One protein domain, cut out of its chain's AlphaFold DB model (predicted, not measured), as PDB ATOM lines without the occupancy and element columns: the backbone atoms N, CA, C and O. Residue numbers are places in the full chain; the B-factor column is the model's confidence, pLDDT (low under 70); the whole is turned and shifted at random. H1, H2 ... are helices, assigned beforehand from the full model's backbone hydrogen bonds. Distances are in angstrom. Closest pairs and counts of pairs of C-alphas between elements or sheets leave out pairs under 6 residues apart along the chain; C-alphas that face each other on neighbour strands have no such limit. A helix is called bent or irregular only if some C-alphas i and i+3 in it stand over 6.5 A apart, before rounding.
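Overview. This is residues 34 to 245 of the 420 residues of an uncharacterized protein of Legionella jamestowniensis (UniProt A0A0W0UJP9). Six nearly aligned helices, H1, H3, H7, H9, H10 and H11, form an up-and-down bundle with H10 at its core. H9, H7 and H11 close a four-helix ring with H10, H3 packs on H10 and H11, H1 packs on H9, short H5 crosses H10, and H8 and H6 sit at opposite ends. The printed part has 212 residues with eleven named helices, H1 to H11 in chain order, and no named strand: the class is all helix. It is compact, with a radius of gyration of the C-alphas of 16.3 A, and spans 46 by 36 by 31 A.

Along the chain. H1, residues 34 to 51, begins at C-alpha 34 (241.850, 203.403, 259.759), is 24.6 A long and has a kink of 28 degrees near residue 45. H2 is residues 56 to 59, H3 66 to 80 (21.4 A), H4 94 to 101, H5 109 to 116 and H6 124 to 128. H7, residues 131 to 154, is the longest at 32.1 A and ends at C-alpha 154 (264.553, 193.253, 245.642). H8 is residues 159 to 166, H9 170 to 186 (24.4 A) and H10 190 to 206 (24.9 A). H11, residues 224 to 240, is 23.4 A long, ends at C-alpha 240 (238.230, 180.061, 249.745), and has a kink of 28 degrees near residue 231; it is only just irregular, with C-alphas 229 and 232 6.9 A apart.

Arrangement. H10 is the hub, touching five helices. It forms hairpins with H9 (closest C-alphas Ile 184 and Val 193, 5.5 A; shallow tilt of 11 degrees) and H11 (Ala 201 and Phe 228, 6.2 A; 10 degrees). H3 touches H10 (Thr 66 and Ala 198, 5.0 A) at 32 degrees, only just shallow, opposite ways. H5 touches H10 (Tyr 115 and Ala 192, 4.1 A) at a steep tilt of 49 degrees, and H2 touches residues 205 to 206 of H10 alone (Gln 57 and Ala 205, 6.3 A). H7 touches H9 (Leu 142 and Ile 181, 5.9 A) and H11 (Val 137 and Thr 239, 5.6 A), opposite ways to both. H3 touches H11 the same way (Ala 76 and Ser 237, 4.8 A) and forms a hairpin with H4 (Ala 70 and Glu 95, 5.4 A). H1 touches H9 (Ala 36 and Met 183, 5.6 A), opposite ways. H8 touches H7 only at the corner (Leu 153 and Arg 161, 4.9 A), and only just touches H9, also only at the corner, with 3 pairs of C-alphas within 8 A (Leu 164 and Leu 170, 4.7 A). H6 touches no helix. Every O i to N i+4 pair is within hydrogen-bond range in H4, H5, H8 and H9; the counts are 12 of 14 in H1, 10 of 11 in H3, 19 of 20 in H7, 12 of 13 in H10, 10 of 13 in H11 and 0 of 1 in H6, where 2 of 2 O i to N i+3 pairs are within range, and H2 is too short for such a pair.

Size, cuts and confidence. The C-alphas farthest apart, of Asp 90 and Ser 157, are 47.7 A apart. The printed part has no cut. The long links are H3 to H4, where residues 87 to 88 pair with 92 to 93, antiparallel, and H10 to H11, residues 207 to 223. Mean pLDDT of the printed part is 79.4; residues 49 to 64, 101 to 107, 206 and 208 to 222 are under 70.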
ATOM      1  N   THR A  34     241.920 201.944 259.934       88.62
ATOM      2  CA  THR A  34     241.850 203.403 259.759       88.62
ATOM      3  C   THR A  34     243.223 204.027 259.492       88.62
ATOM      4  O   THR A  34     243.364 204.852 258.588       88.62
ATOM      5  N   GLU A  35     244.254 203.634 260.243       86.81
ATOM      6  CA  GLU A  35     245.624 204.119 260.027       86.81
ATOM      7  C   GLU A  35     246.210 203.613 258.708       86.81
ATOM      8  O   GLU A  35     246.800 204.399 257.964       86.81
ATOM      9  N   ALA A  36     245.990 202.337 258.374       89.25
ATOM     10  CA  ALA A  36     246.419 201.774 257.100       89.25
ATOM     11  C   ALA A  36     245.798 202.533 255.915       89.25
ATOM     12  O   ALA A  36     246.520 202.921 254.994       89.25
ATOM     13  N   LEU A  37     244.495 202.831 255.962       90.75
ATOM     14  CA  LEU A  37     243.835 203.608 254.915       90.75
ATOM     15  C   LEU A  37     244.397 205.031 254.832       90.75
ATOM     16  O   LEU A  37     244.688 205.513 253.741       90.75
ATOM     17  N   ARG A  38     244.613 205.697 255.971       90.12
ATOM     18  CA  ARG A  38     245.186 207.051 255.997       90.12
ATOM     19  C   ARG A  38     246.561 207.101 255.333       90.12
ATOM     20  O   ARG A  38     246.881 208.054 254.620       90.12
ATOM     21  N   GLU A  39     247.386 206.087 255.558       88.50
ATOM     22  CA  GLU A  39     248.684 205.977 254.899       88.50
ATOM     23  C   GLU A  39     248.576 205.667 253.409       88.50
ATOM     24  O   GLU A  39     249.339 206.233 252.624       88.50
ATOM     25  N   GLN A  40     247.614 204.834 253.006       89.44
ATOM     26  CA  GLN A  40     247.317 204.576 251.599       89.44
ATOM     27  C   GLN A  40     246.893 205.869 250.893       89.44
ATOM     28  O   GLN A  40     247.459 206.203 249.852       89.44
ATOM     29  N   GLN A  41     246.007 206.661 251.497       87.19
ATOM     30  CA  GLN A  41     245.589 207.965 250.975       87.19
ATOM     31  C   GLN A  41     246.770 208.943 250.892       87.19
ATOM     32  O   GLN A  41     246.929 209.669 249.908       87.19
ATOM     33  N   ALA A  42     247.655 208.943 251.894       86.75
ATOM     34  CA  ALA A  42     248.870 209.752 251.872       86.75
ATOM     35  C   ALA A  42     249.859 209.294 250.785       86.75
ATOM     36  O   ALA A  42     250.536 210.134 250.183       86.75
ATOM     37  N   LEU A  43     249.967 207.987 250.529       86.44
ATOM     38  CA  LEU A  43     250.748 207.437 249.424       86.44
ATOM     39  C   LEU A  43     250.139 207.870 248.091       86.44
ATOM     40  O   LEU A  43     250.851 208.442 247.268       86.44
ATOM     41  N   GLU A  44     248.834 207.686 247.905       81.50
ATOM     42  CA  GLU A  44     248.117 208.116 246.709       81.50
ATOM     43  C   GLU A  44     248.329 209.610 246.453       81.50
ATOM     44  O   GLU A  44     248.745 209.975 245.356       81.50
ATOM     45  N   GLY A  45     248.187 210.470 247.466       79.44
ATOM     46  CA  GLY A  45     248.455 211.907 247.357       79.44
ATOM     47  C   GLY A  45     249.883 212.242 246.901       79.44
ATOM     48  O   GLY A  45     250.082 213.168 246.110       79.44
ATOM     49  N   ARG A  46     250.893 211.465 247.322       80.62
ATOM     50  CA  ARG A  46     252.276 211.610 246.820       80.62
ATOM     51  C   ARG A  46     252.399 211.157 245.365       80.62
ATOM     52  O   ARG A  46     253.129 211.781 244.596       80.62
ATOM     53  N   LEU A  47     251.692 210.092 244.992       75.75
ATOM     54  CA  LEU A  47     251.710 209.528 243.642       75.75
ATOM     55  C   LEU A  47     250.849 210.327 242.647       75.75
ATOM     56  O   LEU A  47     251.133 210.273 241.456       75.75
ATOM     57  N   VAL A  48     249.874 211.137 243.091       70.62
ATOM     58  CA  VAL A  48     249.057 212.026 242.231       70.62
ATOM     59  C   VAL A  48     249.925 212.910 241.332       70.62
ATOM     60  O   VAL A  48     249.608 213.096 240.161       70.62
ATOM     61  N   ARG A  49     251.071 213.393 241.823       64.56
ATOM     62  CA  ARG A  49     252.003 214.212 241.022       64.56
ATOM     63  C   ARG A  49     252.666 213.440 239.875       64.56
ATOM     64  O   ARG A  49     253.144 214.055 238.932       64.56
ATOM     65  N   LEU A  50     252.673 212.109 239.947       63.22
ATOM     66  CA  LEU A  50     253.127 211.203 238.890       63.22
ATOM     67  C   LEU A  50     251.972 210.774 237.957       63.22
ATOM     68  O   LEU A  50     252.239 210.225 236.886       63.22
ATOM     69  N   LYS A  51     250.702 211.033 238.329       56.81
ATOM     70  CA  LYS A  51     249.502 210.661 237.549       56.81
ATOM     71  C   LYS A  51     249.308 211.521 236.300       56.81
ATOM     72  O   LYS A  51     248.931 210.978 235.265       56.81
ATOM     73  N   SER A  52     249.597 212.825 236.354       52.12
ATOM     74  CA  SER A  52     249.404 213.747 235.213       52.12
ATOM     75  C   SER A  52     250.250 213.393 233.982       52.12
ATOM     76  O   SER A  52     249.938 213.815 232.875       52.12
ATOM     77  N   GLN A  53     251.289 212.574 234.150       49.41
ATOM     78  CA  GLN A  53     252.122 212.062 233.059       49.41
ATOM     79  C   GLN A  53     251.614 210.724 232.476       49.41
ATOM     80  O   GLN A  53     252.160 210.251 231.485       49.41
ATOM     81  N   ASN A  54     250.603 210.089 233.090       50.56
ATOM     82  CA  ASN A  54     250.270 208.670 232.896       50.56
ATOM     83  C   ASN A  54     248.760 208.362 232.758       50.56
ATOM     84  O   ASN A  54     248.387 207.188 232.726       50.56
ATOM     85  N   GLU A  55     247.897 209.375 232.579       49.03
ATOM     86  CA  GLU A  55     246.448 209.217 232.325       49.03
ATOM     87  C   GLU A  55     246.021 208.171 231.266       49.03
ATOM     88  O   GLU A  55     244.939 207.603 231.442       49.03
ATOM     89  N   PRO A  56     246.792 207.854 230.197       46.78
ATOM     90  CA  PRO A  56     246.314 206.949 229.152       46.78
ATOM     91  C   PRO A  56     245.883 205.564 229.661       46.78
ATOM     92  O   PRO A  56     244.911 205.018 229.153       46.78
ATOM     93  N   GLN A  57     246.533 205.015 230.695       50.91
ATOM     94  CA  GLN A  57     246.282 203.634 231.148       50.91
ATOM     95  C   GLN A  57     245.017 203.453 231.996       50.91
ATOM     96  O   GLN A  57     244.618 202.318 232.228       50.91
ATOM     97  N   ARG A  58     244.364 204.544 232.419       51.41
ATOM     98  CA  ARG A  58     243.019 204.479 233.017       51.41
ATOM     99  C   ARG A  58     241.912 204.362 231.971       51.41
ATOM    100  O   ARG A  58     240.856 203.844 232.280       51.41
ATOM    101  N   LYS A  59     242.136 204.869 230.753       51.19
ATOM    102  CA  LYS A  59     241.112 204.944 229.691       51.19
ATOM    103  C   LYS A  59     241.282 203.880 228.607       51.19
ATOM    104  O   LYS A  59     240.330 203.565 227.901       51.19
ATOM    105  N   THR A  60     242.487 203.341 228.442       49.88
ATOM    106  CA  THR A  60     242.770 202.234 227.520       49.88
ATOM    107  C   THR A  60     242.916 200.956 228.328       49.88
ATOM    108  O   THR A  60     243.701 200.994 229.269       49.88
ATOM    109  N   GLY A  61     242.216 199.875 227.959       53.91
ATOM    110  CA  GLY A  61     242.164 198.565 228.637       53.91
ATOM    111  C   GLY A  61     243.522 197.921 228.945       53.91
ATOM    112  O   GLY A  61     243.910 196.927 228.339       53.91
ATOM    113  N   ALA A  62     244.255 198.518 229.879       58.34
ATOM    114  CA  ALA A  62     245.537 198.067 230.370       58.34
ATOM    115  C   ALA A  62     245.299 196.887 231.308       58.34
ATOM    116  O   ALA A  62     244.388 196.917 232.139       58.34
ATOM    117  N   LYS A  63     246.129 195.855 231.172       63.22
ATOM    118  CA  LYS A  63     246.058 194.634 231.971       63.22
ATOM    119  C   LYS A  63     246.151 194.973 233.460       63.22
ATOM    120  O   LYS A  63     247.014 195.742 233.863       63.22
ATOM    121  N   ALA A  64     245.292 194.371 234.279       64.31
ATOM    122  CA  ALA A  64     245.242 194.606 235.727       64.31
ATOM    123  C   ALA A  64     244.805 196.022 236.157       64.31
ATOM    124  O   ALA A  64     245.178 196.476 237.238       64.31
ATOM    125  N   ASN A  65     243.981 196.714 235.363       74.00
ATOM    126  CA  ASN A  65     243.189 197.824 235.903       74.00
ATOM    127  C   ASN A  65     242.174 197.310 236.953       74.00
ATOM    128  O   ASN A  65     241.893 196.112 237.046       74.00
ATOM    129  N   THR A  66     241.604 198.220 237.745       75.88
ATOM    130  CA  THR A  66     240.651 197.886 238.819       75.88
ATOM    131  C   THR A  66     239.446 197.092 238.336       75.88
ATOM    132  O   THR A  66     239.002 196.203 239.057       75.88
ATOM    133  N   ILE A  67     238.930 197.378 237.138       80.06
ATOM    134  CA  ILE A  67     237.775 196.677 236.564       80.06
ATOM    135  C   ILE A  67     238.141 195.215 236.290       80.06
ATOM    136  O   ILE A  67     237.441 194.306 236.734       80.06
ATOM    137  N   ASP A  68     239.263 194.968 235.616       81.31
ATOM    138  CA  ASP A  68     239.705 193.617 235.269       81.31
ATOM    139  C   ASP A  68     240.068 192.801 236.514       81.31
ATOM    140  O   ASP A  68     239.708 191.625 236.618       81.31
ATOM    141  N   VAL A  69     240.712 193.431 237.502       86.25
ATOM    142  CA  VAL A  69     240.987 192.792 238.796       86.25
ATOM    143  C   VAL A  69     239.688 192.508 239.548       86.25
ATOM    144  O   VAL A  69     239.518 191.396 240.044       86.25
ATOM    145  N   ALA A  70     238.727 193.437 239.575       86.25
ATOM    146  CA  ALA A  70     237.417 193.205 240.183       86.25
ATOM    147  C   ALA A  70     236.687 192.023 239.525       86.25
ATOM    148  O   ALA A  70     236.197 191.143 240.232       86.25
ATOM    149  N   ARG A  71     236.689 191.925 238.188       87.50
ATOM    150  CA  ARG A  71     236.122 190.779 237.449       87.50
ATOM    151  C   ARG A  71     236.799 189.457 237.806       87.50
ATOM    152  O   ARG A  71     236.117 188.448 238.003       87.50
ATOM    153  N   LYS A  72     238.133 189.440 237.905       89.94
ATOM    154  CA  LYS A  72     238.900 188.245 238.292       89.94
ATOM    155  C   LYS A  72     238.624 187.830 239.733       89.94
ATOM    156  O   LYS A  72     238.457 186.640 239.987       89.94
ATOM    157  N   LEU A  73     238.501 188.785 240.653       89.50
ATOM    158  CA  LEU A  73     238.110 188.530 242.042       89.50
ATOM    159  C   LEU A  73     236.681 187.975 242.134       89.50
ATOM    160  O   LEU A  73     236.462 186.980 242.821       89.50
ATOM    161  N   ILE A  74     235.727 188.550 241.390       88.75
ATOM    162  CA  ILE A  74     234.355 188.026 241.289       88.75
ATOM    163  C   ILE A  74     234.372 186.583 240.773       88.75
ATOM    164  O   ILE A  74     233.776 185.697 241.381       88.75
ATOM    165  N   SER A  75     235.114 186.326 239.697       89.19
ATOM    166  CA  SER A  75     235.236 184.989 239.107       89.19
ATOM    167  C   SER A  75     235.868 183.984 240.074       89.19
ATOM    168  O   SER A  75     235.414 182.841 240.161       89.19
ATOM    169  N   ALA A  76     236.886 184.402 240.833       89.25
ATOM    170  CA  ALA A  76     237.537 183.576 241.844       89.25
ATOM    171  C   ALA A  76     236.545 183.126 242.927       89.25
ATOM    172  O   ALA A  76     236.481 181.940 243.240       89.25
ATOM    173  N   VAL A  77     235.719 184.039 243.441       88.44
ATOM    174  CA  VAL A  77     234.695 183.722 244.450       88.44
ATOM    175  C   VAL A  77     233.582 182.841 243.870       88.44
ATOM    176  O   VAL A  77     233.216 181.837 244.479       88.44
ATOM    177  N   LEU A  78     233.079 183.157 242.671       86.75
ATOM    178  CA  LEU A  78     232.019 182.378 242.011       86.75
ATOM    179  C   LEU A  78     232.457 180.952 241.654       86.75
ATOM    180  O   LEU A  78     231.623 180.047 241.594       86.75
ATOM    181  N   THR A  79     233.756 180.736 241.434       86.06
ATOM    182  CA  THR A  79     234.323 179.394 241.226       86.06
ATOM    183  C   THR A  79     234.175 178.527 242.473       86.06
ATOM    184  O   THR A  79     233.948 177.325 242.362       86.06
ATOM    185  N   VAL A  80     234.278 179.133 243.657       82.25
ATOM    186  CA  VAL A  80     234.129 178.445 244.945       82.25
ATOM    187  C   VAL A  80     232.667 178.179 245.261       82.25
ATOM    188  O   VAL A  80     232.303 177.065 245.629       82.25
ATOM    189  N   ASN A  81     231.818 179.192 245.102       80.31
ATOM    190  CA  ASN A  81     230.389 179.056 245.310       80.31
ATOM    191  C   ASN A  81     229.629 179.993 244.368       80.31
ATOM    192  O   ASN A  81     229.603 181.210 244.554       80.31
ATOM    193  N   LYS A  82     228.948 179.397 243.384       80.44
ATOM    194  CA  LYS A  82     228.160 180.114 242.369       80.44
ATOM    195  C   LYS A  82     226.988 180.914 242.946       80.44
ATOM    196  O   LYS A  82     226.412 181.723 242.233       80.44
ATOM    197  N   GLN A  83     226.610 180.666 244.201       78.44
ATOM    198  CA  GLN A  83     225.528 181.373 244.884       78.44
ATOM    199  C   GLN A  83     226.005 182.653 245.587       78.44
ATOM    200  O   GLN A  83     225.168 183.424 246.051       78.44
ATOM    201  N   ILE A  84     227.319 182.881 245.709       80.44
ATOM    202  CA  ILE A  84     227.851 184.099 246.329       80.44
ATOM    203  C   ILE A  84     227.778 185.241 245.322       80.44
ATOM    204  O   ILE A  84     228.584 185.337 244.399       80.44
ATOM    205  N   ASN A  85     226.846 186.156 245.553       76.88
ATOM    206  CA  ASN A  85     226.808 187.424 244.840       76.88
ATOM    207  C   ASN A  85     227.713 188.432 245.559       76.88
ATOM    208  O   ASN A  85     227.554 188.640 246.762       76.88
ATOM    209  N   ILE A  86     228.652 189.039 244.823       80.44
ATOM    210  CA  ILE A  86     229.510 190.134 245.306       80.44
ATOM    211  C   ILE A  86     228.838 191.466 244.964       80.44
ATOM    212  O   ILE A  86     229.152 192.096 243.951       80.44
ATOM    213  N   ILE A  87     227.877 191.864 245.789       79.81
ATOM    214  CA  ILE A  87     227.074 193.072 245.625       79.81
ATOM    215  C   ILE A  87     227.185 193.905 246.902       79.81
ATOM    216  O   ILE A  87     226.823 193.464 247.988       79.81
ATOM    217  N   TYR A  88     227.678 195.131 246.767       79.25
ATOM    218  CA  TYR A  88     227.712 196.108 247.842       79.25
ATOM    219  C   TYR A  88     226.299 196.585 248.186       79.25
ATOM    220  O   TYR A  88     225.619 197.175 247.336       79.25
ATOM    221  N   LYS A  89     225.881 196.350 249.439       73.75
ATOM    222  CA  LYS A  89     224.576 196.774 249.994       73.75
ATOM    223  C   LYS A  89     223.394 196.456 249.061       73.75
ATOM    224  O   LYS A  89     222.510 197.290 248.887       73.75
ATOM    225  N   ASP A  90     223.436 195.294 248.411       71.75
ATOM    226  CA  ASP A  90     222.404 194.787 247.491       71.75
ATOM    227  C   ASP A  90     222.102 195.667 246.257       71.75
ATOM    228  O   ASP A  90     221.134 195.413 245.545       71.75
ATOM    229  N   ASN A  91     222.947 196.662 245.953       75.81
ATOM    230  CA  ASN A  91     222.695 197.635 244.884       75.81
ATOM    231  C   ASN A  91     223.680 197.548 243.712       75.81
ATOM    232  O   ASN A  91     223.267 197.572 242.555       75.81
ATOM    233  N   ILE A  92     224.988 197.488 243.991       81.50
ATOM    234  CA  ILE A  92     226.042 197.607 242.968       81.50
ATOM    235  C   ILE A  92     227.139 196.569 243.192       81.50
ATOM    236  O   ILE A  92     227.563 196.344 244.319       81.50
ATOM    237  N   ASN A  93     227.610 195.909 242.135       80.94
ATOM    238  CA  ASN A  93     228.699 194.937 242.252       80.94
ATOM    239  C   ASN A  93     230.082 195.621 242.246       80.94
ATOM    240  O   ASN A  93     230.208 196.812 241.953       80.94
ATOM    241  N   LEU A  94     231.133 194.861 242.579       77.94
ATOM    242  CA  LEU A  94     232.507 195.381 242.672       77.94
ATOM    243  C   LEU A  94     233.023 195.968 241.345       77.94
ATOM    244  O   LEU A  94     233.785 196.932 241.350       77.94
ATOM    245  N   GLU A  95     232.598 195.396 240.217       81.94
ATOM    246  CA  GLU A  95     232.935 195.877 238.875       81.94
ATOM    247  C   GLU A  95     232.290 197.240 238.592       81.94
ATOM    248  O   GLU A  95     232.965 198.163 238.149       81.94
ATOM    249  N   GLN A  96     231.004 197.397 238.906       78.38
ATOM    250  CA  GLN A  96     230.272 198.645 238.728       78.38
ATOM    251  C   GLN A  96     230.843 199.756 239.618       78.38
ATOM    252  O   GLN A  96     231.017 200.882 239.160       78.38
ATOM    253  N   ILE A  97     231.231 199.422 240.856       77.19
ATOM    254  CA  ILE A  97     231.968 200.342 241.736       77.19
ATOM    255  C   ILE A  97     233.276 200.800 241.078       77.19
ATOM    256  O   ILE A  97     233.609 201.983 241.150       77.19
ATOM    257  N   ALA A  98     234.013 199.886 240.441       77.69
ATOM    258  CA  ALA A  98     235.248 200.221 239.738       77.69
ATOM    259  C   ALA A  98     234.994 201.142 238.529       77.69
ATOM    260  O   ALA A  98     235.722 202.116 238.352       77.69
ATOM    261  N   ILE A  99     233.932 200.888 237.752       75.38
ATOM    262  CA  ILE A  99     233.529 201.711 236.599       75.38
ATOM    263  C   ILE A  99     233.160 203.136 237.035       75.38
ATOM    264  O   ILE A  99     233.634 204.114 236.458       75.38
ATOM    265  N   ASP A 100     232.335 203.286 238.073       70.62
ATOM    266  CA  ASP A 100     231.849 204.605 238.494       70.62
ATOM    267  C   ASP A 100     232.957 205.487 239.100       70.62
ATOM    268  O   ASP A 100     232.865 206.720 239.076       70.62
ATOM    269  N   GLN A 101     234.054 204.883 239.568       65.50
ATOM    270  CA  GLN A 101     235.233 205.607 240.051       65.50
ATOM    271  C   GLN A 101     236.054 206.268 238.946       65.50
ATOM    272  O   GLN A 101     236.697 207.291 239.208       65.50
ATOM    273  N   GLU A 102     236.014 205.750 237.716       55.03
ATOM    274  CA  GLU A 102     236.773 206.307 236.590       55.03
ATOM    275  C   GLU A 102     236.401 207.764 236.295       55.03
ATOM    276  O   GLU A 102     237.239 208.538 235.831       55.03
ATOM    277  N   LYS A 103     235.169 208.171 236.625       50.81
ATOM    278  CA  LYS A 103     234.678 209.532 236.371       50.81
ATOM    279  C   LYS A 103     235.311 210.593 237.275       50.81
ATOM    280  O   LYS A 103     235.471 211.722 236.825       50.81
ATOM    281  N   ASN A 104     235.706 210.245 238.507       44.72
ATOM    282  CA  ASN A 104     236.205 211.212 239.501       44.72
ATOM    283  C   ASN A 104     237.619 210.920 240.024       44.72
ATOM    284  O   ASN A 104     238.234 211.817 240.591       44.72
ATOM    285  N   GLY A 105     238.144 209.700 239.850       50.88
ATOM    286  CA  GLY A 105     239.566 209.325 239.896       50.88
ATOM    287  C   GLY A 105     240.387 209.589 241.172       50.88
ATOM    288  O   GLY A 105     241.527 209.120 241.247       50.88
ATOM    289  N   VAL A 106     239.850 210.337 242.131       49.50
ATOM    290  CA  VAL A 106     240.493 210.826 243.361       49.50
ATOM    291  C   VAL A 106     239.674 210.424 244.589       49.50
ATOM    292  O   VAL A 106     240.233 210.287 245.666       49.50
ATOM    293  N   ASN A 107     238.370 210.186 244.424       55.69
ATOM    294  CA  ASN A 107     237.463 209.837 245.513       55.69
ATOM    295  C   ASN A 107     236.992 208.386 245.348       55.69
ATOM    296  O   ASN A 107     236.182 208.095 244.465       55.69
ATOM    297  N   ARG A 108     237.510 207.469 246.173       73.75
ATOM    298  CA  ARG A 108     237.176 206.031 246.135       73.75
ATOM    299  C   ARG A 108     236.184 205.655 247.232       73.75
ATOM    300  O   ARG A 108     236.329 204.615 247.868       73.75
ATOM    301  N   LEU A 109     235.174 206.505 247.428       78.94
ATOM    302  CA  LEU A 109     234.260 206.462 248.572       78.94
ATOM    303  C   LEU A 109     233.732 205.048 248.855       78.94
ATOM    304  O   LEU A 109     233.850 204.570 249.974       78.94
ATOM    305  N   TYR A 110     233.243 204.334 247.837       84.12
ATOM    306  CA  TYR A 110     232.727 202.976 248.022       84.12
ATOM    307  C   TYR A 110     233.784 201.970 248.493       84.12
ATOM    308  O   TYR A 110     233.492 201.161 249.367       84.12
ATOM    309  N   PHE A 111     235.012 201.998 247.959       86.19
ATOM    310  CA  PHE A 111     236.052 201.073 248.423       86.19
ATOM    311  C   PHE A 111     236.533 201.415 249.831       86.19
ATOM    312  O   PHE A 111     236.793 200.503 250.611       86.19
ATOM    313  N   GLU A 112     236.619 202.702 250.169       89.12
ATOM    314  CA  GLU A 112     236.955 203.152 251.522       89.12
ATOM    315  C   GLU A 112     235.866 202.746 252.525       89.12
ATOM    316  O   GLU A 112     236.174 202.195 253.581       89.12
ATOM    317  N   GLU A 113     234.590 202.926 252.165       89.31
ATOM    318  CA  GLU A 113     233.446 202.461 252.954       89.31
ATOM    319  C   GLU A 113     233.474 200.942 253.150       89.31
ATOM    320  O   GLU A 113     233.284 200.470 254.271       89.31
ATOM    321  N   ILE A 114     233.737 200.170 252.088       90.81
ATOM    322  CA  ILE A 114     233.868 198.710 252.171       90.81
ATOM    323  C   ILE A 114     235.039 198.320 253.080       90.81
ATOM    324  O   ILE A 114     234.901 197.404 253.890       90.81
ATOM    325  N   TYR A 115     236.181 199.000 252.957       92.31
ATOM    326  CA  TYR A 115     237.391 198.688 253.714       92.31
ATOM    327  C   TYR A 115     237.237 198.965 255.215       92.31
ATOM    328  O   TYR A 115     237.650 198.153 256.044       92.31
ATOM    329  N   LEU A 116     236.617 200.093 255.573       91.00
ATOM    330  CA  LEU A 116     236.416 200.499 256.966       91.00
ATOM    331  C   LEU A 116     235.191 199.858 257.629       91.00
ATOM    332  O   LEU A 116     235.046 199.970 258.853       91.00
ATOM    333  N   ALA A 117     234.322 199.200 256.856       89.06
ATOM    334  CA  ALA A 117     233.083 198.620 257.354       89.06
ATOM    335  C   ALA A 117     233.311 197.689 258.555       89.06
ATOM    336  O   ALA A 117     234.239 196.881 258.606       89.06
ATOM    337  N   ASN A 118     232.403 197.786 259.527       85.12
ATOM    338  CA  ASN A 118     232.375 196.932 260.717       85.12
ATOM    339  C   ASN A 118     231.523 195.666 260.514       85.12
ATOM    340  O   ASN A 118     231.134 195.023 261.488       85.12
ATOM    341  N   GLU A 119     231.210 195.343 259.262       87.69
ATOM    342  CA  GLU A 119     230.501 194.145 258.828       87.69
ATOM    343  C   GLU A 119     230.869 193.810 257.378       87.69
ATOM    344  O   GLU A 119     231.432 194.637 256.659       87.69
ATOM    345  N   GLU A 120     230.545 192.597 256.940       88.75
ATOM    346  CA  GLU A 120     230.663 192.205 255.535       88.75
ATOM    347  C   GLU A 120     229.637 192.951 254.679       88.75
ATOM    348  O   GLU A 120     228.436 192.895 254.954       88.75
ATOM    349  N   THR A 121     230.112 193.634 253.637       89.31
ATOM    350  CA  THR A 121     229.290 194.534 252.813       89.31
ATOM    351  C   THR A 121     229.070 194.037 251.392       89.31
ATOM    352  O   THR A 121     228.115 194.479 250.758       89.31
ATOM    353  N   LEU A 122     229.936 193.148 250.889       86.44
ATOM    354  CA  LEU A 122     229.855 192.619 249.526       86.44
ATOM    355  C   LEU A 122     229.024 191.341 249.418       86.44
ATOM    356  O   LEU A 122     228.553 191.023 248.335       86.44
ATOM    357  N   SER A 123     228.869 190.573 250.496       86.56
ATOM    358  CA  SER A 123     227.980 189.413 250.492       86.56
ATOM    359  C   SER A 123     227.554 189.044 251.904       86.56
ATOM    360  O   SER A 123     228.385 188.953 252.808       86.56
ATOM    361  N   SER A 124     226.269 188.745 252.090       82.56
ATOM    362  CA  SER A 124     225.754 188.221 253.359       82.56
ATOM    363  C   SER A 124     226.382 186.872 253.724       82.56
ATOM    364  O   SER A 124     226.596 186.604 254.903       82.56
ATOM    365  N   GLN A 125     226.765 186.062 252.730       82.88
ATOM    366  CA  GLN A 125     227.418 184.768 252.956       82.88
ATOM    367  C   GLN A 125     228.813 184.908 253.575       82.88
ATOM    368  O   GLN A 125     229.259 184.009 254.287       82.88
ATOM    369  N   PHE A 126     229.494 186.043 253.381       86.62
ATOM    370  CA  PHE A 126     230.797 186.286 254.007       86.62
ATOM    371  C   PHE A 126     230.698 186.467 255.525       86.62
ATOM    372  O   PHE A 126     231.687 186.251 256.222       86.62
ATOM    373  N   LYS A 127     229.510 186.784 256.071       81.75
ATOM    374  CA  LYS A 127     229.293 186.875 257.530       81.75
ATOM    375  C   LYS A 127     229.598 185.552 258.245       81.75
ATOM    376  O   LYS A 127     229.807 185.542 259.454       81.75
ATOM    377  N   HIS A 128     229.653 184.453 257.494       78.69
ATOM    378  CA  HIS A 128     229.975 183.114 257.965       78.69
ATOM    379  C   HIS A 128     231.459 182.744 257.813       78.69
ATOM    380  O   HIS A 128     231.808 181.586 257.962       78.69
ATOM    381  N   ILE A 129     232.361 183.681 257.539       83.38
ATOM    382  CA  ILE A 129     233.794 183.369 257.488       83.38
ATOM    383  C   ILE A 129     234.368 183.308 258.909       83.38
ATOM    384  O   ILE A 129     234.232 184.252 259.697       83.38
ATOM    385  N   THR A 130     235.025 182.191 259.236       80.00
ATOM    386  CA  THR A 130     235.673 181.997 260.544       80.00
ATOM    387  C   THR A 130     236.968 182.806 260.641       80.00
ATOM    388  O   THR A 130     237.564 183.185 259.629       80.00
ATOM    389  N   THR A 131     237.440 183.063 261.864       79.38
ATOM    390  CA  THR A 131     238.741 183.716 262.112       79.38
ATOM    391  C   THR A 131     239.890 182.973 261.431       79.38
ATOM    392  O   THR A 131     240.757 183.602 260.821       79.38
ATOM    393  N   ASP A 132     239.863 181.640 261.470       78.88
ATOM    394  CA  ASP A 132     240.846 180.777 260.815       78.88
ATOM    395  C   ASP A 132     240.783 180.893 259.288       78.88
ATOM    396  O   ASP A 132     241.824 181.013 258.640       78.88
ATOM    397  N   ASP A 133     239.583 180.895 258.703       84.56
ATOM    398  CA  ASP A 133     239.394 181.030 257.254       84.56
ATOM    399  C   ASP A 133     239.918 182.379 256.748       84.56
ATOM    400  O   ASP A 133     240.708 182.419 255.799       84.56
ATOM    401  N   LEU A 134     239.544 183.484 257.409       87.25
ATOM    402  CA  LEU A 134     240.017 184.815 257.024       87.25
ATOM    403  C   LEU A 134     241.539 184.939 257.196       87.25
ATOM    404  O   LEU A 134     242.205 185.512 256.331       87.25
ATOM    405  N   ASN A 135     242.107 184.354 258.256       83.88
ATOM    406  CA  ASN A 135     243.557 184.307 258.445       83.88
ATOM    407  C   ASN A 135     244.256 183.534 257.319       83.88
ATOM    408  O   ASN A 135     245.253 184.013 256.777       83.88
ATOM    409  N   ARG A 136     243.725 182.376 256.903       85.19
ATOM    410  CA  ARG A 136     244.279 181.607 255.773       85.19
ATOM    411  C   ARG A 136     244.267 182.411 254.476       85.19
ATOM    412  O   ARG A 136     245.282 182.438 253.780       85.19
ATOM    413  N   VAL A 137     243.160 183.095 254.178       90.19
ATOM    414  CA  VAL A 137     243.048 183.974 253.002       90.19
ATOM    415  C   VAL A 137     244.098 185.085 253.064       90.19
ATOM    416  O   VAL A 137     244.908 185.217 252.145       90.19
ATOM    417  N   LYS A 138     244.142 185.847 254.167       90.94
ATOM    418  CA  LYS A 138     245.100 186.949 254.355       90.94
ATOM    419  C   LYS A 138     246.536 186.449 254.214       90.94
ATOM    420  O   LYS A 138     247.292 187.001 253.422       90.94
ATOM    421  N   ARG A 139     246.912 185.371 254.907       87.56
ATOM    422  CA  ARG A 139     248.267 184.803 254.843       87.56
ATOM    423  C   ARG A 139     248.673 184.395 253.435       87.56
ATOM    424  O   ARG A 139     249.764 184.764 253.016       87.56
ATOM    425  N   SER A 140     247.806 183.702 252.700       90.06
ATOM    426  CA  SER A 140     248.099 183.289 251.323       90.06
ATOM    427  C   SER A 140     248.402 184.494 250.425       90.06
ATOM    428  O   SER A 140     249.420 184.523 249.733       90.06
ATOM    429  N   LEU A 141     247.584 185.548 250.505       92.62
ATOM    430  CA  LEU A 141     247.803 186.780 249.740       92.62
ATOM    431  C   LEU A 141     249.094 187.502 250.159       92.62
ATOM    432  O   LEU A 141     249.890 187.904 249.307       92.62
ATOM    433  N   LEU A 142     249.337 187.630 251.466       91.19
ATOM    434  CA  LEU A 142     250.542 188.266 252.004       91.19
ATOM    435  C   LEU A 142     251.818 187.499 251.634       91.19
ATOM    436  O   LEU A 142     252.843 188.119 251.348       91.19
ATOM    437  N   GLU A 143     251.771 186.167 251.605       89.25
ATOM    438  CA  GLU A 143     252.880 185.315 251.173       89.25
ATOM    439  C   GLU A 143     253.182 185.516 249.683       89.25
ATOM    440  O   GLU A 143     254.354 185.657 249.328       89.25
ATOM    441  N   ARG A 144     252.161 185.635 248.821       91.56
ATOM    442  CA  ARG A 144     252.346 185.954 247.392       91.56
ATOM    443  C   ARG A 144     252.958 187.339 247.181       91.56
ATOM    444  O   ARG A 144     253.920 187.456 246.424       91.56
ATOM    445  N   LEU A 145     252.463 188.360 247.883       92.31
ATOM    446  CA  LEU A 145     253.014 189.722 247.830       92.31
ATOM    447  C   LEU A 145     254.465 189.769 248.329       92.31
ATOM    448  O   LEU A 145     255.333 190.339 247.673       92.31
ATOM    449  N   SER A 146     254.747 189.112 249.456       89.88
ATOM    450  CA  SER A 146     256.093 189.056 250.040       89.88
ATOM    451  C   SER A 146     257.070 188.278 249.160       89.88
ATOM    452  O   SER A 146     258.234 188.656 249.027       89.88
ATOM    453  N   PHE A 147     256.611 187.178 248.554       90.12
ATOM    454  CA  PHE A 147     257.398 186.418 247.591       90.12
ATOM    455  C   PHE A 147     257.716 187.269 246.362       90.12
ATOM    456  O   PHE A 147     258.864 187.260 245.914       90.12
ATOM    457  N   PHE A 148     256.737 188.020 245.849       90.31
ATOM    458  CA  PHE A 148     256.938 188.910 244.714       90.31
ATOM    459  C   PHE A 148     257.969 190.002 245.027       90.31
ATOM    460  O   PHE A 148     258.941 190.159 244.288       90.31
ATOM    461  N   ASP A 149     257.821 190.696 246.158       90.38
ATOM    462  CA  ASP A 149     258.757 191.741 246.580       90.38
ATOM    463  C   ASP A 149     260.196 191.204 246.668       90.38
ATOM    464  O   ASP A 149     261.104 191.713 246.007       90.38
ATOM    465  N   LYS A 150     260.402 190.087 247.376       88.50
ATOM    466  CA  LYS A 150     261.736 189.490 247.553       88.50
ATOM    467  C   LYS A 150     262.354 188.985 246.250       88.50
ATOM    468  O   LYS A 150     263.530 189.234 245.989       88.50
ATOM    469  N   ASN A 151     261.590 188.262 245.431       87.19
ATOM    470  CA  ASN A 151     262.143 187.565 244.266       87.19
ATOM    471  C   ASN A 151     262.169 188.415 242.996       87.19
ATOM    472  O   ASN A 151     262.988 188.131 242.121       87.19
ATOM    473  N   PHE A 152     261.320 189.442 242.894       87.69
ATOM    474  CA  PHE A 152     261.183 190.238 241.675       87.69
ATOM    475  C   PHE A 152     261.514 191.718 241.849       87.69
ATOM    476  O   PHE A 152     262.011 192.290 240.884       87.69
ATOM    477  N   LEU A 153     261.291 192.332 243.020       88.44
ATOM    478  CA  LEU A 153     261.581 193.759 243.243       88.44
ATOM    479  C   LEU A 153     262.921 193.999 243.950       88.44
ATOM    480  O   LEU A 153     263.622 194.958 243.632       88.44
ATOM    481  N   GLN A 154     263.297 193.136 244.894       88.88
ATOM    482  CA  GLN A 154     264.553 193.253 245.642       88.88
ATOM    483  C   GLN A 154     265.720 192.523 244.959       88.88
ATOM    484  O   GLN A 154     266.866 192.963 245.054       88.88
ATOM    485  N   LYS A 155     265.447 191.434 244.231       87.94
ATOM    486  CA  LYS A 155     266.473 190.626 243.560       87.94
ATOM    487  C   LYS A 155     267.065 191.344 242.349       87.94
ATOM    488  O   LYS A 155     266.371 191.617 241.371       87.94
ATOM    489  N   GLU A 156     268.375 191.566 242.364       87.25
ATOM    490  CA  GLU A 156     269.039 192.380 241.342       87.25
ATOM    491  C   GLU A 156     269.020 191.796 239.932       87.25
ATOM    492  O   GLU A 156     268.974 192.527 238.942       87.25
ATOM    493  N   SER A 157     269.020 190.469 239.835       85.25
ATOM    494  CA  SER A 157     268.966 189.757 238.562       85.25
ATOM    495  C   SER A 157     267.567 189.687 237.945       85.25
ATOM    496  O   SER A 157     267.461 189.280 236.791       85.25
ATOM    497  N   SER A 158     266.517 190.112 238.658       84.69
ATOM    498  CA  SER A 158     265.138 190.118 238.157       84.69
ATOM    499  C   SER A 158     264.969 191.059 236.958       84.69
ATOM    500  O   SER A 158     265.333 192.236 237.031       84.69
ATOM    501  N   GLY A 159     264.367 190.559 235.874       82.44
ATOM    502  CA  GLY A 159     263.978 191.374 234.716       82.44
ATOM    503  C   GLY A 159     262.998 192.482 235.107       82.44
ATOM    504  O   GLY A 159     263.238 193.647 234.798       82.44
ATOM    505  N   VAL A 160     261.986 192.142 235.915       83.31
ATOM    506  CA  VAL A 160     260.973 193.084 236.423       83.31
ATOM    507  C   VAL A 160     261.622 194.249 237.181       83.31
ATOM    508  O   VAL A 160     261.297 195.407 236.925       83.31
ATOM    509  N   ARG A 161     262.593 193.979 238.072       87.69
ATOM    510  CA  ARG A 161     263.316 195.042 238.798       87.69
ATOM    511  C   ARG A 161     264.037 195.972 237.833       87.69
ATOM    512  O   ARG A 161     263.893 197.184 237.952       87.69
ATOM    513  N   LYS A 162     264.817 195.415 236.899       85.12
ATOM    514  CA  LYS A 162     265.627 196.189 235.944       85.12
ATOM    515  C   LYS A 162     264.762 197.102 235.080       85.12
ATOM    516  O   LYS A 162     265.138 198.244 234.831       85.12
ATOM    517  N   GLU A 163     263.600 196.625 234.647       83.19
ATOM    518  CA  GLU A 163     262.658 197.426 233.863       83.19
ATOM    519  C   GLU A 163     262.038 198.561 234.678       83.19
ATOM    520  O   GLU A 163     262.006 199.706 234.220       83.19
ATOM    521  N   LEU A 164     261.598 198.268 235.904       84.19
ATOM    522  CA  LEU A 164     261.059 199.276 236.813       84.19
ATOM    523  C   LEU A 164     262.103 200.328 237.189       84.19
ATOM    524  O   LEU A 164     261.765 201.506 237.308       84.19
ATOM    525  N   ASP A 165     263.354 199.918 237.374       85.50
ATOM    526  CA  ASP A 165     264.462 200.809 237.708       85.50
ATOM    527  C   ASP A 165     264.828 201.707 236.519       85.50
ATOM    528  O   ASP A 165     264.874 202.928 236.659       85.50
ATOM    529  N   LYS A 166     264.922 201.136 235.307       84.25
ATOM    530  CA  LYS A 166     265.105 201.892 234.054       84.25
ATOM    531  C   LYS A 166     263.990 202.916 233.822       84.25
ATOM    532  O   LYS A 166     264.243 203.987 233.278       84.25
ATOM    533  N   ALA A 167     262.761 202.594 234.224       80.56
ATOM    534  CA  ALA A 167     261.620 203.500 234.141       80.56
ATOM    535  C   ALA A 167     261.542 204.510 235.304       80.56
ATOM    536  O   ALA A 167     260.644 205.352 235.298       80.56
ATOM    537  N   GLY A 168     262.422 204.426 236.310       84.12
ATOM    538  CA  GLY A 168     262.400 205.280 237.504       84.12
ATOM    539  C   GLY A 168     261.231 205.002 238.461       84.12
ATOM    540  O   GLY A 168     260.865 205.864 239.260       84.12
ATOM    541  N   LYS A 169     260.612 203.817 238.384       84.00
ATOM    542  CA  LYS A 169     259.360 203.463 239.084       84.00
ATOM    543  C   LYS A 169     259.523 202.427 240.194       84.00
ATOM    544  O   LYS A 169     258.580 202.225 240.957       84.00
ATOM    545  N   LEU A 170     260.698 201.807 240.331       87.44
ATOM    546  CA  LEU A 170     260.949 200.732 241.303       87.44
ATOM    547  C   LEU A 170     260.542 201.113 242.735       87.44
ATOM    548  O   LEU A 170     259.756 200.405 243.360       87.44
ATOM    549  N   LYS A 171     260.999 202.271 243.230       88.69
ATOM    550  CA  LYS A 171     260.680 202.738 244.592       88.69
ATOM    551  C   LYS A 171     259.184 202.987 244.805       88.69
ATOM    552  O   LYS A 171     258.678 202.749 245.897       88.69
ATOM    553  N   ALA A 172     258.482 203.496 243.790       86.12
ATOM    554  CA  ALA A 172     257.040 203.718 243.872       86.12
ATOM    555  C   ALA A 172     256.292 202.377 243.909       86.12
ATOM    556  O   ALA A 172     255.440 202.188 244.771       86.12
ATOM    557  N   CYS A 173     256.680 201.425 243.055       88.00
ATOM    558  CA  CYS A 173     256.126 200.072 243.048       88.00
ATOM    559  C   CYS A 173     256.332 199.360 244.394       88.00
ATOM    560  O   CYS A 173     255.383 198.815 244.944       88.00
ATOM    561  N   GLN A 174     257.544 199.405 244.958       90.31
ATOM    562  CA  GLN A 174     257.836 198.814 246.270       90.31
ATOM    563  C   GLN A 174     256.935 199.387 247.367       90.31
ATOM    564  O   GLN A 174     256.385 198.631 248.163       90.31
ATOM    565  N   LYS A 175     256.720 200.709 247.376       90.19
ATOM    566  CA  LYS A 175     255.815 201.354 248.337       90.19
ATOM    567  C   LYS A 175     254.366 200.909 248.171       90.19
ATOM    568  O   LYS A 175     253.708 200.673 249.175       90.19
ATOM    569  N   VAL A 176     253.881 200.772 246.937       89.94
ATOM    570  CA  VAL A 176     252.517 200.280 246.676       89.94
ATOM    571  C   VAL A 176     252.359 198.834 247.151       89.94
ATOM    572  O   VAL A 176     251.404 198.532 247.858       89.94
ATOM    573  N   ILE A 177     253.327 197.952 246.875       91.62
ATOM    574  CA  ILE A 177     253.296 196.565 247.370       91.62
ATOM    575  C   ILE A 177     253.339 196.509 248.903       91.62
ATOM    576  O   ILE A 177     252.549 195.788 249.511       91.62
ATOM    577  N   GLN A 178     254.212 197.292 249.544       89.88
ATOM    578  CA  GLN A 178     254.277 197.389 251.008       89.88
ATOM    579  C   GLN A 178     252.958 197.893 251.604       89.88
ATOM    580  O   GLN A 178     252.480 197.342 252.597       89.88
ATOM    581  N   GLN A 179     252.336 198.889 250.973       90.56
ATOM    582  CA  GLN A 179     251.045 199.402 251.412       90.56
ATOM    583  C   GLN A 179     249.924 198.380 251.211       90.56
ATOM    584  O   GLN A 179     249.113 198.191 252.111       90.56
ATOM    585  N   THR A 180     249.925 197.649 250.093       92.62
ATOM    586  CA  THR A 180     248.976 196.554 249.831       92.62
ATOM    587  C   THR A 180     249.076 195.480 250.916       92.62
ATOM    588  O   THR A 180     248.061 195.052 251.466       92.62
ATOM    589  N   ILE A 181     250.301 195.074 251.275       90.81
ATOM    590  CA  ILE A 181     250.576 194.135 252.375       90.81
ATOM    591  C   ILE A 181     249.959 194.651 253.678       90.81
ATOM    592  O   ILE A 181     249.257 193.910 254.366       90.81
ATOM    593  N   ARG A 182     250.184 195.926 254.010       88.06
ATOM    594  CA  ARG A 182     249.663 196.529 255.240       88.06
ATOM    595  C   ARG A 182     248.136 196.603 255.248       88.06
ATOM    596  O   ARG A 182     247.520 196.200 256.233       88.06
ATOM    597  N   MET A 183     247.529 197.045 254.150       91.75
ATOM    598  CA  MET A 183     246.077 197.149 253.995       91.75
ATOM    599  C   MET A 183     245.392 195.784 254.129       91.75
ATOM    600  O   MET A 183     244.443 195.659 254.903       91.75
ATOM    601  N   ILE A 184     245.904 194.743 253.456       91.94
ATOM    602  CA  ILE A 184     245.377 193.372 253.576       91.94
ATOM    603  C   ILE A 184     245.535 192.864 255.006       91.94
ATOM    604  O   ILE A 184     244.605 192.270 255.549       91.94
ATOM    605  N   ALA A 185     246.685 193.100 255.642       86.12
ATOM    606  CA  ALA A 185     246.920 192.644 257.005       86.12
ATOM    607  C   ALA A 185     245.966 193.294 258.025       86.12
ATOM    608  O   ALA A 185     245.511 192.605 258.937       86.12
ATOM    609  N   CYS A 186     245.589 194.561 257.824       87.19
ATOM    610  CA  CYS A 186     244.655 195.286 258.694       87.19
ATOM    611  C   CYS A 186     243.174 195.111 258.300       87.19
ATOM    612  O   CYS A 186     242.291 195.536 259.035       87.19
ATOM    613  N   ALA A 187     242.872 194.475 257.162       89.94
ATOM    614  CA  ALA A 187     241.497 194.272 256.712       89.94
ATOM    615  C   ALA A 187     240.701 193.393 257.697       89.94
ATOM    616  O   ALA A 187     241.130 192.280 258.030       89.94
ATOM    617  N   LYS A 188     239.530 193.886 258.126       88.56
ATOM    618  CA  LYS A 188     238.632 193.216 259.089       88.56
ATOM    619  C   LYS A 188     237.739 192.147 258.466       88.56
ATOM    620  O   LYS A 188     237.308 191.225 259.147       88.56
ATOM    621  N   THR A 189     237.427 192.307 257.186       91.06
ATOM    622  CA  THR A 189     236.417 191.533 256.456       91.06
ATOM    623  C   THR A 189     237.018 190.968 255.176       91.06
ATOM    624  O   THR A 189     237.983 191.522 254.636       91.06
ATOM    625  N   LEU A 190     236.432 189.896 254.640       91.94
ATOM    626  CA  LEU A 190     236.776 189.442 253.294       91.94
ATOM    627  C   LEU A 190     236.427 190.528 252.269       91.94
ATOM    628  O   LEU A 190     237.209 190.778 251.355       91.94
ATOM    629  N   SER A 191     235.308 191.232 252.467       93.38
ATOM    630  CA  SER A 191     234.923 192.377 251.636       93.38
ATOM    631  C   SER A 191     236.039 193.430 251.536       93.38
ATOM    632  O   SER A 191     236.381 193.867 250.435       93.38
ATOM    633  N   ALA A 192     236.666 193.783 252.663       93.19
ATOM    634  CA  ALA A 192     237.783 194.723 252.720       93.19
ATOM    635  C   ALA A 192     239.046 194.192 252.020       93.19
ATOM    636  O   ALA A 192     239.751 194.960 251.360       93.19
ATOM    637  N   VAL A 193     239.328 192.886 252.110       94.19
ATOM    638  CA  VAL A 193     240.439 192.251 251.376       94.19
ATOM    639  C   VAL A 193     240.224 192.367 249.863       94.19
ATOM    640  O   VAL A 193     241.135 192.791 249.153       94.19
ATOM    641  N   LEU A 194     239.020 192.055 249.368       92.94
ATOM    642  CA  LEU A 194     238.685 192.165 247.941       92.94
ATOM    643  C   LEU A 194     238.792 193.611 247.443       92.94
ATOM    644  O   LEU A 194     239.406 193.865 246.407       92.94
ATOM    645  N   ALA A 195     238.241 194.559 248.209       90.62
ATOM    646  CA  ALA A 195     238.340 195.987 247.919       90.62
ATOM    647  C   ALA A 195     239.800 196.451 247.828       90.62
ATOM    648  O   ALA A 195     240.169 197.129 246.873       90.62
ATOM    649  N   THR A 196     240.641 196.030 248.776       92.50
ATOM    650  CA  THR A 196     242.069 196.374 248.799       92.50
ATOM    651  C   THR A 196     242.777 195.906 247.530       92.50
ATOM    652  O   THR A 196     243.446 196.699 246.874       92.50
ATOM    653  N   VAL A 197     242.609 194.634 247.148       92.12
ATOM    654  CA  VAL A 197     243.280 194.078 245.959       92.12
ATOM    655  C   VAL A 197     242.849 194.815 244.685       92.12
ATOM    656  O   VAL A 197     243.697 195.131 243.852       92.12
ATOM    657  N   ALA A 198     241.562 195.149 244.546       87.50
ATOM    658  CA  ALA A 198     241.063 195.905 243.397       87.50
ATOM    659  C   ALA A 198     241.619 197.347 243.343       87.50
ATOM    660  O   ALA A 198     242.050 197.817 242.286       87.50
ATOM    661  N   VAL A 199     241.641 198.052 244.478       84.31
ATOM    662  CA  VAL A 199     242.100 199.451 244.593       84.31
ATOM    663  C   VAL A 199     243.593 199.592 244.329       84.31
ATOM    664  O   VAL A 199     244.012 200.500 243.606       84.31
ATOM    665  N   GLU A 200     244.401 198.712 244.907       87.12
ATOM    666  CA  GLU A 200     245.859 198.779 244.783       87.12
ATOM    667  C   GLU A 200     246.320 198.456 243.352       87.12
ATOM    668  O   GLU A 200     247.296 199.032 242.865       87.12
ATOM    669  N   ALA A 201     245.551 197.646 242.616       82.12
ATOM    670  CA  ALA A 201     245.755 197.455 241.183       82.12
ATOM    671  C   ALA A 201     245.597 198.767 240.384       82.12
ATOM    672  O   ALA A 201     246.405 199.042 239.495       82.12
ATOM    673  N   ASP A 202     244.640 199.636 240.754       76.81
ATOM    674  CA  ASP A 202     244.507 200.974 240.142       76.81
ATOM    675  C   ASP A 202     245.766 201.809 240.363       76.81
ATOM    676  O   ASP A 202     246.241 202.490 239.462       76.81
ATOM    677  N   LEU A 203     246.310 201.793 241.587       78.00
ATOM    678  CA  LEU A 203     247.487 202.593 241.925       78.00
ATOM    679  C   LEU A 203     248.687 202.174 241.074       78.00
ATOM    680  O   LEU A 203     249.450 203.026 240.621       78.00
ATOM    681  N   LEU A 204     248.831 200.880 240.792       78.44
ATOM    682  CA  LEU A 204     249.863 200.375 239.888       78.44
ATOM    683  C   LEU A 204     249.589 200.738 238.425       78.44
ATOM    684  O   LEU A 204     250.510 201.165 237.721       78.44
ATOM    685  N   ALA A 205     248.337 200.643 237.977       72.62
ATOM    686  CA  ALA A 205     247.937 201.070 236.637       72.62
ATOM    687  C   ALA A 205     248.206 202.571 236.415       72.62
ATOM    688  O   ALA A 205     248.778 202.961 235.397       72.62
ATOM    689  N   GLN A 206     247.913 203.413 237.408       67.62
ATOM    690  CA  GLN A 206     248.204 204.851 237.399       67.62
ATOM    691  C   GLN A 206     249.701 205.169 237.326       67.62
ATOM    692  O   GLN A 206     250.094 206.191 236.761       67.62
ATOM    693  N   LEU A 207     250.558 204.299 237.863       70.00
ATOM    694  CA  LEU A 207     252.010 204.406 237.703       70.00
ATOM    695  C   LEU A 207     252.481 203.946 236.319       70.00
ATOM    696  O   LEU A 207     253.684 203.881 236.058       70.00
ATOM    697  N   SER A 208     251.569 203.660 235.392       66.12
ATOM    698  CA  SER A 208     251.858 203.120 234.072       66.12
ATOM    699  C   SER A 208     252.605 201.775 234.125       66.12
ATOM    700  O   SER A 208     253.464 201.521 233.276       66.12
ATOM    701  N   LEU A 209     252.345 200.956 235.150       66.38
ATOM    702  CA  LEU A 209     252.986 199.649 235.374       66.38
ATOM    703  C   LEU A 209     252.151 198.466 234.856       66.38
ATOM    704  O   LEU A 209     252.577 197.322 234.972       66.38
ATOM    705  N   ALA A 210     250.990 198.756 234.266       57.34
ATOM    706  CA  ALA A 210     250.015 197.799 233.752       57.34
ATOM    707  C   ALA A 210     250.236 197.398 232.275       57.34
ATOM    708  O   ALA A 210     249.436 196.666 231.695       57.34
ATOM    709  N   LYS A 211     251.300 197.890 231.624       55.88
ATOM    710  CA  LYS A 211     251.601 197.536 230.228       55.88
ATOM    711  C   LYS A 211     252.351 196.211 230.149       55.88
ATOM    712  O   LYS A 211     253.503 196.152 230.569       55.88
ATOM    713  N   ASP A 212     251.751 195.230 229.479       50.66
ATOM    714  CA  ASP A 212     252.530 194.259 228.715       50.66
ATOM    715  C   ASP A 212     253.224 195.041 227.590       50.66
ATOM    716  O   ASP A 212     252.589 195.715 226.775       50.66
ATOM    717  N   LYS A 213     254.555 195.007 227.557       46.62
ATOM    718  CA  LYS A 213     255.218 195.011 226.255       46.62
ATOM    719  C   LYS A 213     255.202 193.557 225.810       46.62
ATOM    720  O   LYS A 213     255.580 192.705 226.606       46.62
ATOM    721  N   ASP A 214     254.796 193.296 224.570       40.59
ATOM    722  CA  ASP A 214     254.737 191.978 223.901       40.59
ATOM    723  C   ASP A 214     256.099 191.260 223.762       40.59
ATOM    724  O   ASP A 214     256.371 190.515 222.825       40.59
ATOM    725  N   THR A 215     257.005 191.475 224.697       40.75
ATOM    726  CA  THR A 215     258.322 190.879 224.757       40.75
ATOM    727  C   THR A 215     258.495 190.387 226.174       40.75
ATOM    728  O   THR A 215     258.875 191.172 227.029       40.75
ATOM    729  N   PHE A 216     258.113 189.139 226.434       40.31
ATOM    730  CA  PHE A 216     259.004 188.092 226.942       40.31
ATOM    731  C   PHE A 216     258.194 186.798 227.114       40.31
ATOM    732  O   PHE A 216     257.387 186.644 228.026       40.31
ATOM    733  N   PHE A 217     258.416 185.862 226.187       41.44
ATOM    734  CA  PHE A 217     258.073 184.458 226.365       41.44
ATOM    735  C   PHE A 217     259.087 183.846 227.330       41.44
ATOM    736  O   PHE A 217     260.233 183.628 226.953       41.44
ATOM    737  N   ASP A 218     258.658 183.556 228.551       35.44
ATOM    738  CA  ASP A 218     259.006 182.311 229.226       35.44
ATOM    739  C   ASP A 218     257.993 182.057 230.348       35.44
ATOM    740  O   ASP A 218     257.363 182.979 230.861       35.44
ATOM    741  N   ARG A 219     257.747 180.791 230.678       40.75
ATOM    742  CA  ARG A 219     256.690 180.379 231.618       40.75
ATOM    743  C   ARG A 219     256.936 180.976 233.023       40.75
ATOM    744  O   ARG A 219     257.730 180.428 233.783       40.75
ATOM    745  N   GLY A 220     256.246 182.065 233.385       55.50
ATOM    746  CA  GLY A 220     256.383 182.750 234.681       55.50
ATOM    747  C   GLY A 220     255.624 184.086 234.782       55.50
ATOM    748  O   GLY A 220     254.917 184.468 233.856       55.50
ATOM    749  N   VAL A 221     255.744 184.768 235.935       57.16
ATOM    750  CA  VAL A 221     255.276 186.159 236.138       57.16
ATOM    751  C   VAL A 221     256.180 187.105 235.382       57.16
ATOM    752  O   VAL A 221     257.374 187.175 235.680       57.16
ATOM    753  N   ASN A 222     255.594 187.855 234.459       64.56
ATOM    754  CA  ASN A 222     256.321 188.719 233.540       64.56
ATOM    755  C   ASN A 222     256.159 190.201 233.902       64.56
ATOM    756  O   ASN A 222     256.935 191.033 233.442       64.56
ATOM    757  N   SER A 223     255.207 190.544 234.776       73.62
ATOM    758  CA  SER A 223     254.950 191.926 235.182       73.62
ATOM    759  C   SER A 223     254.339 192.049 236.584       73.62
ATOM    760  O   SER A 223     253.885 191.081 237.192       73.62
ATOM    761  N   VAL A 224     254.285 193.282 237.102       80.50
ATOM    762  CA  VAL A 224     253.526 193.598 238.327       80.50
ATOM    763  C   VAL A 224     252.015 193.424 238.095       80.50
ATOM    764  O   VAL A 224     251.286 193.099 239.028       80.50
ATOM    765  N   ALA A 225     251.536 193.588 236.858       80.56
ATOM    766  CA  ALA A 225     250.132 193.393 236.505       80.56
ATOM    767  C   ALA A 225     249.683 191.938 236.730       80.56
ATOM    768  O   ALA A 225     248.617 191.709 237.300       80.56
ATOM    769  N   ASP A 226     250.530 190.961 236.378       82.75
ATOM    770  CA  ASP A 226     250.254 189.522 236.551       82.75
ATOM    771  C   ASP A 226     250.007 189.142 238.019       82.75
ATOM    772  O   ASP A 226     249.195 188.261 238.323       82.75
ATOM    773  N   LEU A 227     250.674 189.841 238.947       87.94
ATOM    774  CA  LEU A 227     250.477 189.641 240.379       87.94
ATOM    775  C   LEU A 227     249.017 189.908 240.773       87.94
ATOM    776  O   LEU A 227     248.404 189.092 241.459       87.94
ATOM    777  N   PHE A 228     248.458 191.033 240.328       87.88
ATOM    778  CA  PHE A 228     247.120 191.475 240.724       87.88
ATOM    779  C   PHE A 228     246.001 190.835 239.903       87.88
ATOM    780  O   PHE A 228     244.934 190.574 240.454       87.88
ATOM    781  N   ILE A 229     246.226 190.559 238.616       86.56
ATOM    782  CA  ILE A 229     245.187 189.996 237.741       86.56
ATOM    783  C   ILE A 229     245.049 188.476 237.865       86.56
ATOM    784  O   ILE A 229     243.937 187.964 237.737       86.56
ATOM    785  N   ASP A 230     246.141 187.759 238.147       86.38
ATOM    786  CA  ASP A 230     246.135 186.294 238.142       86.38
ATOM    787  C   ASP A 230     246.584 185.697 239.480       86.38
ATOM    788  O   ASP A 230     245.851 184.896 240.060       86.38
ATOM    789  N   TRP A 231     247.743 186.083 240.022       90.25
ATOM    790  CA  TRP A 231     248.287 185.418 241.218       90.25
ATOM    791  C   TRP A 231     247.445 185.621 242.476       90.25
ATOM    792  O   TRP A 231     247.169 184.648 243.183       90.25
ATOM    793  N   LEU A 232     247.042 186.860 242.776       92.69
ATOM    794  CA  LEU A 232     246.230 187.149 243.962       92.69
ATOM    795  C   LEU A 232     244.813 186.555 243.849       92.69
ATOM    796  O   LEU A 232     244.411 185.857 244.783       92.69
ATOM    797  N   PRO A 233     244.072 186.711 242.729       91.88
ATOM    798  CA  PRO A 233     242.778 186.047 242.562       91.88
ATOM    799  C   PRO A 233     242.861 184.513 242.604       91.88
ATOM    800  O   PRO A 233     241.981 183.873 243.180       91.88
ATOM    801  N   ALA A 234     243.920 183.904 242.059       90.25
ATOM    802  CA  ALA A 234     244.117 182.455 242.143       90.25
ATOM    803  C   ALA A 234     244.369 181.990 243.587       90.25
ATOM    804  O   ALA A 234     243.747 181.030 244.040       90.25
ATOM    805  N   ALA A 235     245.227 182.696 244.333       90.69
ATOM    806  CA  ALA A 235     245.503 182.408 245.742       90.69
ATOM    807  C   ALA A 235     244.254 182.572 246.631       90.69
ATOM    808  O   ALA A 235     244.033 181.788 247.559       90.69
ATOM    809  N   LEU A 236     243.417 183.566 246.323       91.81
ATOM    810  CA  LEU A 236     242.109 183.747 246.943       91.81
ATOM    811  C   LEU A 236     241.186 182.555 246.651       91.81
ATOM    812  O   LEU A 236     240.638 181.973 247.579       91.81
ATOM    813  N   SER A 237     241.035 182.167 245.382       89.50
ATOM    814  CA  SER A 237     240.187 181.032 244.989       89.50
ATOM    815  C   SER A 237     240.600 179.743 245.710       89.50
ATOM    816  O   SER A 237     239.771 179.098 246.348       89.50
ATOM    817  N   GLU A 238     241.898 179.417 245.705       90.19
ATOM    818  CA  GLU A 238     242.437 178.221 246.367       90.19
ATOM    819  C   GLU A 238     242.129 178.196 247.874       90.19
ATOM    820  O   GLU A 238     241.768 177.157 248.430       90.19
ATOM    821  N   THR A 239     242.260 179.340 248.549       87.62
ATOM    822  CA  THR A 239     242.008 179.423 249.994       87.62
ATOM    823  C   THR A 239     240.524 179.385 250.333       87.62
ATOM    824  O   THR A 239     240.145 178.704 251.288       87.62
ATOM    825  N   LEU A 240     239.677 180.045 249.539       87.56
ATOM    826  CA  LEU A 240     238.230 180.061 249.745       87.56
ATOM    827  C   LEU A 240     237.573 178.700 249.471       87.56
ATOM    828  O   LEU A 240     236.588 178.384 250.129       87.56
ATOM    829  N   GLN A 241     238.125 177.849 248.596       85.19
ATOM    830  CA  GLN A 241     237.638 176.464 248.413       85.19
ATOM    831  C   GLN A 241     237.622 175.647 249.711       85.19
ATOM    832  O   GLN A 241     236.864 174.688 249.833       85.19
ATOM    833  N   ARG A 242     238.470 176.017 250.676       81.31
ATOM    834  CA  ARG A 242     238.581 175.372 251.990       81.31
ATOM    835  C   ARG A 242     237.912 176.183 253.102       81.31
ATOM    836  O   ARG A 242     238.117 175.859 254.269       81.31
ATOM    837  N   ALA A 243     237.219 177.272 252.770       79.56
ATOM    838  CA  ALA A 243     236.544 178.125 253.739       79.56
ATOM    839  C   ALA A 243     235.124 177.623 254.016       79.56
ATOM    840  O   ALA A 243     234.470 177.028 253.156       79.56
ATOM    841  N   THR A 244     234.638 177.881 255.227       72.25
ATOM    842  CA  THR A 244     233.271 177.531 255.616       72.25
ATOM    843  C   THR A 244     232.349 178.713 255.332       72.25
ATOM    844  O   THR A 244     232.619 179.820 255.775       72.25
ATOM    845  N   PHE A 245     231.242 178.487 254.620       70.69
ATOM    846  CA  PHE A 245     230.231 179.517 254.314       70.69
ATOM    847  C   PHE A 245     228.847 179.190 254.918       70.69
ATOM    848  O   PHE A 245     227.819 179.649 254.427       70.69
TER     849      PHE A 245